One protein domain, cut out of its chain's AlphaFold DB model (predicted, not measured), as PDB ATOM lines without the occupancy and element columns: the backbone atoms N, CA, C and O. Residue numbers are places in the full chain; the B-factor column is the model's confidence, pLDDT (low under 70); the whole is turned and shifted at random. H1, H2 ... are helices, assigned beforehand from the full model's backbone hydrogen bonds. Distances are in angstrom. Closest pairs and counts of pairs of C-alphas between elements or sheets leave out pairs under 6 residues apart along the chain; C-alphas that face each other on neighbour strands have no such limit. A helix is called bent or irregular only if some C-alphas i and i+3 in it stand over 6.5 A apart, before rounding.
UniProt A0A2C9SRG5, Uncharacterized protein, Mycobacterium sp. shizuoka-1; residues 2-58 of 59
ATOM      1  N   ASP A   2       1.974 -46.772  35.023       77.88
ATOM      2  CA  ASP A   2       2.442 -48.050  35.603       77.88
ATOM      3  C   ASP A   2       1.337 -48.902  36.242       77.88
ATOM      4  O   ASP A   2       1.355 -50.119  36.103       77.88
ATOM      5  N   ARG A   3       0.318 -48.283  36.856       84.88
ATOM      6  CA  ARG A   3      -0.868 -49.015  37.338       84.88
ATOM      7  C   ARG A   3      -1.691 -49.636  36.207       84.88
ATOM      8  O   ARG A   3      -2.192 -50.737  36.374       84.88
ATOM      9  N   LEU A   4      -1.800 -48.952  35.065       83.81
ATOM     10  CA  LEU A   4      -2.559 -49.443  33.911       83.81
ATOM     11  C   LEU A   4      -1.817 -50.599  33.227       83.81
ATOM     12  O   LEU A   4      -2.426 -51.605  32.894       83.81
ATOM     13  N   ALA A   5      -0.493 -50.482  33.098       84.88
ATOM     14  CA  ALA A   5       0.358 -51.559  32.601       84.88
ATOM     15  C   ALA A   5       0.362 -52.778  33.537       84.88
ATOM     16  O   ALA A   5       0.336 -53.908  33.068       84.88
ATOM     17  N   ALA A   6       0.340 -52.565  34.855       86.44
ATOM     18  CA  ALA A   6       0.220 -53.655  35.822       86.44
ATOM     19  C   ALA A   6      -1.160 -54.339  35.789       86.44
ATOM     20  O   ALA A   6      -1.248 -55.535  36.044       86.44
ATOM     21  N   ALA A   7      -2.229 -53.592  35.489       88.88
ATOM     22  CA  ALA A   7      -3.588 -54.126  35.376       88.88
ATOM     23  C   ALA A   7      -3.848 -54.859  34.048       88.88
ATOM     24  O   ALA A   7      -4.719 -55.721  33.998       88.88
ATOM     25  N   HIS A   8      -3.090 -54.533  32.996       88.19
ATOM     26  CA  HIS A   8      -3.213 -55.118  31.659       88.19
ATOM     27  C   HIS A   8      -1.849 -55.635  31.166       88.19
ATOM     28  O   HIS A   8      -1.265 -55.042  30.256       88.19
ATOM     29  N   PRO A   9      -1.318 -56.720  31.763       88.88
ATOM     30  CA  PRO A   9       0.029 -57.214  31.465       88.88
ATOM     31  C   PRO A   9       0.187 -57.741  30.031       88.88
ATOM     32  O   PRO A   9       1.294 -57.730  29.500       88.88
ATOM     33  N   ASP A  10      -0.909 -58.161  29.399       92.75
ATOM     34  CA  ASP A  10      -0.916 -58.702  28.036       92.75
ATOM     35  C   ASP A  10      -0.951 -57.610  26.952       92.75
ATOM     36  O   ASP A  10      -0.827 -57.904  25.763       92.75
ATOM     37  N   VAL A  11      -1.109 -56.338  27.344       92.25
ATOM     38  CA  VAL A  11      -1.147 -55.204  26.414       92.25
ATOM     39  C   VAL A  11       0.233 -54.539  26.361       92.25
ATOM     40  O   VAL A  11       0.766 -54.138  27.401       92.25
ATOM     41  N   PRO A  12       0.827 -54.357  25.165       92.62
ATOM     42  CA  PRO A  12       2.101 -53.666  25.023       92.62
ATOM     43  C   PRO A  12       2.070 -52.258  25.623       92.62
ATOM     44  O   PRO A  12       1.126 -51.487  25.435       92.62
ATOM     45  N   ARG A  13       3.152 -51.877  26.310       86.75
ATOM     46  CA  ARG A  13       3.244 -50.583  27.007       86.75
ATOM     47  C   ARG A  13       3.100 -49.381  26.065       86.75
ATOM     48  O   ARG A  13       2.545 -48.362  26.471       86.75
ATOM     49  N   ASP A  14       3.546 -49.519  24.819       89.88
ATOM     50  CA  ASP A  14       3.406 -48.489  23.785       89.88
ATOM     51  C   ASP A  14       1.945 -48.309  23.345       89.88
ATOM     52  O   ASP A  14       1.492 -47.186  23.123       89.88
ATOM     53  N   GLU A  15       1.169 -49.395  23.301       89.56
ATOM     54  CA  GLU A  15      -0.263 -49.348  22.994       89.56
ATOM     55  C   GLU A  15      -1.049 -48.701  24.143       89.56
ATOM     56  O   GLU A  15      -1.890 -47.830  23.913       89.56
ATOM     57  N   ILE A  16      -0.696 -49.020  25.392       90.25
ATOM     58  CA  ILE A  16      -1.227 -48.335  26.581       90.25
ATOM     59  C   ILE A  16      -0.932 -46.830  26.525       90.25
ATOM     60  O   ILE A  16      -1.816 -46.013  26.798       90.25
ATOM     61  N   ALA A  17       0.292 -46.449  26.152       88.81
ATOM     62  CA  ALA A  17       0.673 -45.046  26.032       88.81
ATOM     63  C   ALA A  17      -0.144 -44.321  24.953       88.81
ATOM     64  O   ALA A  17      -0.631 -43.213  25.194       88.81
ATOM     65  N   HIS A  18      -0.352 -44.964  23.801       91.94
ATOM     66  CA  HIS A  18      -1.157 -44.421  22.710       91.94
ATOM     67  C   HIS A  18      -2.630 -44.221  23.110       91.94
ATOM     68  O   HIS A  18      -3.210 -43.163  22.847       91.94
ATOM     69  N   ILE A  19      -3.226 -45.195  23.806       91.00
ATOM     70  CA  ILE A  19      -4.612 -45.115  24.297       91.00
ATOM     71  C   ILE A  19      -4.776 -43.963  25.295       91.00
ATOM     72  O   ILE A  19      -5.734 -43.193  25.203       91.00
ATOM     73  N   VAL A  20      -3.836 -43.813  26.230       87.44
ATOM     74  CA  VAL A  20      -3.865 -42.726  27.217       87.44
ATOM     75  C   VAL A  20      -3.712 -41.362  26.540       87.44
ATOM     76  O   VAL A  20      -4.472 -40.452  26.864       87.44
ATOM     77  N   ALA A  21      -2.802 -41.219  25.572       87.62
ATOM     78  CA  ALA A  21      -2.643 -39.980  24.805       87.62
ATOM     79  C   ALA A  21      -3.937 -39.598  24.062       87.62
ATOM     80  O   ALA A  21      -4.447 -38.491  24.228       87.62
ATOM     81  N   THR A  22      -4.541 -40.560  23.362       87.25
ATOM     82  CA  THR A  22      -5.806 -40.376  22.629       87.25
ATOM     83  C   THR A  22      -6.969 -40.009  23.558       87.25
ATOM     84  O   THR A  22      -7.875 -39.254  23.198       87.25
ATOM     85  N   ALA A  23      -6.980 -40.555  24.775       85.69
ATOM     86  CA  ALA A  23      -7.970 -40.203  25.781       85.69
ATOM     87  C   ALA A  23      -7.741 -38.784  26.321       85.69
ATOM     88  O   ALA A  23      -8.711 -38.053  26.504       85.69
ATOM     89  N   HIS A  24      -6.489 -38.367  26.530       82.12
ATOM     90  CA  HIS A  24      -6.155 -37.001  26.939       82.12
ATOM     91  C   HIS A  24      -6.631 -35.953  25.925       82.12
ATOM     92  O   HIS A  24      -7.248 -34.970  26.335       82.12
ATOM     93  N   GLU A  25      -6.424 -36.187  24.628       84.38
ATOM     94  CA  GLU A  25      -6.890 -35.307  23.541       84.38
ATOM     95  C   GLU A  25      -8.415 -35.103  23.583       84.38
ATOM     96  O   GLU A  25      -8.921 -33.988  23.465       84.38
ATOM     97  N   GLN A  26      -9.176 -36.163  23.872       79.25
ATOM     98  CA  GLN A  26     -10.641 -36.085  23.985       79.25
ATOM     99  C   GLN A  26     -11.123 -35.231  25.165       79.25
ATOM    100  O   GLN A  26     -12.269 -34.776  25.175       79.25
ATOM    101  N   PHE A  27     -10.262 -34.995  26.153       75.00
ATOM    102  CA  PHE A  27     -10.550 -34.149  27.306       75.00
ATOM    103  C   PHE A  27      -9.826 -32.798  27.268       75.00
ATOM    104  O   PHE A  27     -10.013 -32.001  28.191       75.00
ATOM    105  N   GLU A  28      -9.068 -32.494  26.211       74.12
ATOM    106  CA  GLU A  28      -8.286 -31.257  26.071       74.12
ATOM    107  C   GLU A  28      -9.158 -29.992  26.183       74.12
ATOM    108  O   GLU A  28      -8.747 -28.976  26.748       74.12
ATOM    109  N   HIS A  29     -10.415 -30.074  25.741       71.25
ATOM    110  CA  HIS A  29     -11.389 -28.981  25.813       71.25
ATOM    111  C   HIS A  29     -12.320 -29.036  27.038       71.25
ATOM    112  O   HIS A  29     -13.240 -28.221  27.157       71.25
ATOM    113  N   SER A  30     -12.112 -29.977  27.965       67.00
ATOM    114  CA  SER A  30     -12.970 -30.121  29.143       67.00
ATOM    115  C   SER A  30     -12.700 -29.018  30.173       67.00
ATOM    116  O   SER A  30     -11.567 -28.788  30.597       67.00
ATOM    117  N   ARG A  31     -13.762 -28.331  30.619       62.00
ATOM    118  CA  ARG A  31     -13.676 -27.212  31.581       62.00
ATOM    119  C   ARG A  31     -13.242 -27.633  32.989       62.00
ATOM    120  O   ARG A  31     -12.848 -26.768  33.765       62.00
ATOM    121  N   ILE A  32     -13.285 -28.925  33.319       62.59
ATOM    122  CA  ILE A  32     -12.918 -29.434  34.646       62.59
ATOM    123  C   ILE A  32     -11.638 -30.267  34.539       62.59
ATOM    124  O   ILE A  32     -11.672 -31.493  34.456       62.59
ATOM    125  N   ARG A  33     -10.494 -29.572  34.503       61.06
ATOM    126  CA  ARG A  33      -9.165 -30.168  34.267       61.06
ATOM    127  C   ARG A  33      -8.691 -31.098  35.387       61.06
ATOM    128  O   ARG A  33      -7.918 -32.009  35.125       61.06
ATOM    129  N   GLU A  34      -9.178 -30.903  36.611       66.44
ATOM    130  CA  GLU A  34      -8.770 -31.690  37.784       66.44
ATOM    131  C   GLU A  34      -9.261 -33.146  37.730       66.44
ATOM    132  O   GLU A  34      -8.605 -34.045  38.247       66.44
ATOM    133  N   PHE A  35     -10.363 -33.411  37.021       71.62
ATOM    134  CA  PHE A  35     -10.913 -34.764  36.876       71.62
ATOM    135  C   PHE A  35     -10.578 -35.417  35.530       71.62
ATOM    136  O   PHE A  35     -10.959 -36.565  35.305       71.62
ATOM    137  N   VAL A  36      -9.846 -34.731  34.643       77.12
ATOM    138  CA  VAL A  36      -9.413 -35.294  33.352       77.12
ATOM    139  C   VAL A  36      -8.678 -36.628  33.524       77.12
ATOM    140  O   VAL A  36      -9.059 -37.572  32.833       77.12
ATOM    141  N   PRO A  37      -7.731 -36.791  34.472       82.31
ATOM    142  CA  PRO A  37      -7.077 -38.084  34.688       82.31
ATOM    143  C   PRO A  37      -8.058 -39.216  35.031       82.31
ATOM    144  O   PRO A  37      -7.946 -40.312  34.488       82.31
ATOM    145  N   LEU A  38      -9.066 -38.945  35.870       85.25
ATOM    146  CA  LEU A  38     -10.076 -39.935  36.266       85.25
ATOM    147  C   LEU A  38     -11.006 -40.308  35.109       85.25
ATOM    148  O   LEU A  38     -11.390 -41.471  34.962       85.25
ATOM    149  N   PHE A  39     -11.371 -39.341  34.266       82.25
ATOM    150  CA  PHE A  39     -12.193 -39.619  33.092       82.25
ATOM    151  C   PHE A  39     -11.431 -40.398  32.015       82.25
ATOM    152  O   PHE A  39     -12.007 -41.303  31.405       82.25
ATOM    153  N   VAL A  40     -10.142 -40.096  31.827       85.50
ATOM    154  CA  VAL A  40      -9.234 -40.859  30.958       85.50
ATOM    155  C   VAL A  40      -9.152 -42.314  31.418       85.50
ATOM    156  O   VAL A  40      -9.391 -43.220  30.620       85.50
ATOM    157  N   GLU A  41      -8.898 -42.543  32.707       90.12
ATOM    158  CA  GLU A  41      -8.774 -43.888  33.279       90.12
ATOM    159  C   GLU A  41     -10.078 -44.686  33.144       90.12
ATOM    160  O   GLU A  41     -10.079 -45.811  32.636       90.12
ATOM    161  N   ARG A  42     -11.220 -44.074  33.485       90.00
ATOM    162  CA  ARG A  42     -12.539 -44.709  33.342       90.00
ATOM    163  C   ARG A  42     -12.845 -45.094  31.892       90.00
ATOM    164  O   ARG A  42     -13.427 -46.152  31.648       90.00
ATOM    165  N   ARG A  43     -12.485 -44.245  30.927       88.31
ATOM    166  CA  ARG A  43     -12.735 -44.501  29.501       88.31
ATOM    167  C   ARG A  43     -11.824 -45.595  28.950       88.31
ATOM    168  O   ARG A  43     -12.308 -46.436  28.197       88.31
ATOM    169  N   ALA A  44     -10.555 -45.611  29.354       90.12
ATOM    170  CA  ALA A  44      -9.613 -46.659  28.973       90.12
ATOM    171  C   ALA A  44     -10.103 -48.042  29.433       90.12
ATOM    172  O   ALA A  44     -10.179 -48.963  28.623       90.12
ATOM    173  N   HIS A  45     -10.549 -48.158  30.687       87.75
ATOM    174  CA  HIS A  45     -11.129 -49.400  31.210       87.75
ATOM    175  C   HIS A  45     -12.355 -49.871  30.419       87.75
ATOM    176  O   HIS A  45     -12.467 -51.053  30.099       87.75
ATOM    177  N   ALA A  46     -13.270 -48.958  30.083       91.19
ATOM    178  CA  ALA A  46     -14.470 -49.307  29.326       91.19
ATOM    179  C   ALA A  46     -14.142 -49.823  27.913       91.19
ATOM    180  O   ALA A  46     -14.768 -50.771  27.441       91.19
ATOM    181  N   GLU A  47     -13.159 -49.219  27.243       90.88
ATOM    182  CA  GLU A  47     -12.752 -49.640  25.901       90.88
ATOM    183  C   GLU A  47     -12.024 -50.989  25.918       90.88
ATOM    184  O   GLU A  47     -12.283 -51.827  25.053       90.88
ATOM    185  N   LEU A  48     -11.174 -51.238  26.917       90.00
ATOM    186  CA  LEU A  48     -10.486 -52.523  27.073       90.00
ATOM    187  C   LEU A  48     -11.481 -53.660  27.338       90.00
ATOM    188  O   LEU A  48     -11.467 -54.651  26.612       90.00
ATOM    189  N   ALA A  49     -12.435 -53.469  28.255       86.62
ATOM    190  CA  ALA A  49     -13.483 -54.460  28.526       86.62
ATOM    191  C   ALA A  49     -14.351 -54.761  27.288       86.62
ATOM    192  O   ALA A  49     -14.746 -55.906  27.041       86.62
ATOM    193  N   ARG A  50     -14.634 -53.737  26.469       87.56
ATOM    194  CA  ARG A  50     -15.357 -53.901  25.200       87.56
ATOM    195  C   ARG A  50     -14.556 -54.747  24.211       87.56
ATOM    196  O   ARG A  50     -15.131 -55.613  23.558       87.56
ATOM    197  N   ARG A  51     -13.250 -54.501  24.089       85.81
ATOM    198  CA  ARG A  51     -12.363 -55.255  23.187       85.81
ATOM    199  C   ARG A  51     -12.188 -56.703  23.637       85.81
ATOM    200  O   ARG A  51     -12.303 -57.591  22.803       85.81
ATOM    201  N   GLU A  52     -12.012 -56.946  24.932       81.31
ATOM    202  CA  GLU A  52     -11.972 -58.299  25.508       81.31
ATOM    203  C   GLU A  52     -13.272 -59.072  25.237       81.31
ATOM    204  O   GLU A  52     -13.236 -60.219  24.793       81.31
ATOM    205  N   SER A  53     -14.429 -58.424  25.404       78.25
ATOM    206  CA  SER A  53     -15.732 -59.039  25.106       78.25
ATOM    207  C   SER A  53     -15.893 -59.383  23.618       78.25
ATOM    208  O   SER A  53     -16.469 -60.412  23.273       78.25
ATOM    209  N   LEU A  54     -15.369 -58.539  22.721       71.81
ATOM    210  CA  LEU A  54     -15.381 -58.792  21.277       71.81
ATOM    211  C   LEU A  54     -14.450 -59.942  20.874       71.81
ATOM    212  O   LEU A  54     -14.776 -60.693  19.955       71.81
ATOM    213  N   LEU A  55     -13.321 -60.103  21.566       69.44
ATOM    214  CA  LEU A  55     -12.410 -61.229  21.361       69.44
ATOM    215  C   LEU A  55     -13.039 -62.553  21.828       69.44
ATOM    216  O   LEU A  55     -12.926 -63.553  21.122       69.44
ATOM    217  N   VAL A  56     -13.769 -62.549  22.951       68.44
ATOM    218  CA  VAL A  56     -14.468 -63.733  23.492       68.44
ATOM    219  C   VAL A  56     -15.581 -64.246  22.575       68.44
ATOM    220  O   VAL A  56     -15.714 -65.451  22.411       68.44
ATOM    221  N   TRP A  57     -16.372 -63.364  21.958       58.69
ATOM    222  CA  TRP A  57     -17.443 -63.784  21.038       58.69
ATOM    223  C   TRP A  57     -16.968 -64.161  19.631       58.69
ATOM    224  O   TRP A  57     -17.768 -64.638  18.830       58.69
ATOM    225  N   SER A  58     -15.690 -63.935  19.325       58.97
ATOM    226  CA  SER A  58     -15.093 -64.283  18.032       58.97
ATOM    227  C   SER A  58     -14.393 -65.656  18.035       58.97
ATOM    228  O   SER A  58     -13.785 -66.008  17.025       58.97
TER     229      SER A  58
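What this domain is: This is residues 2 to 58 of the 59 residues of an uncharacterized protein of Mycobacterium sp. shizuoka-1 (UniProt A0A2C9SRG5). Two helices, H2 and H3, make an open V: the later part of H2 packs on the first half of the much longer H3, and short H1 sits at the start of H2, by the open side of the V. Residues 49 to 58, of which 49 to 56 belong to H3, stick out at one end, and residues 29 to 34 also stand free; without these two stretches the body spans 28 by 17 by 15 A. The printed part has 57 residues with three named helices, in the order H1, H2, H3, and no named strand; the class is all helix. It is only just loose, close to compact, with a radius of gyration of the C-alphas of 12.4 A, and elongated, spanning 39 by 23 by 15 A.

How they stand to each other: H1, residues 2 to 7, only just touches H2, residues 13 to 26, with 3 pairs of C-alphas within 8 A; H2 does so with residues 13 to 16 alone. Their closest C-alphas are those of Ala 5 and Arg 13, 6.4 A apart, and their lines are about perpendicular at 74 degrees. H2 touches H3, residues 33 to 56, through residues 19 to 24 of H2 and 36 to 44 of H3 alone. The closest C-alphas there are those of Ala 23 and Val 40, 5.4 A apart. H2 and H3 run opposite ways at a steep tilt of 55 degrees. H1 and H3 are only just apart, at 8.4 A. Every O i to N i+4 pair is within hydrogen-bond range in H1 and H2; in H3 18 of 20 are.

Where its parts are: H1 begins at C-alpha 2, (2.442, -48.050, 35.603). H2 begins at C-alpha 13, (3.244, -50.583, 27.007), and is 20.3 A long from first to last C-alpha. H3 is 35.6 A long and ends at C-alpha 56, (-14.468, -63.733, 23.492). H3 is irregular: C-alphas 34 and 37 are 7.3 A apart, and its line is a rough one.

The domain as a whole: The two C-alphas farthest apart are those of Arg 31 and Ser 58, 39.5 A. The printed part has no cut. The link from H1 to H2 is tight and that from H2 to H3 is short. Residues 29 to 34 stand free. Mean pLDDT of the printed part is 82.0; residues 30 to 34 and 55 to 58 are under 70.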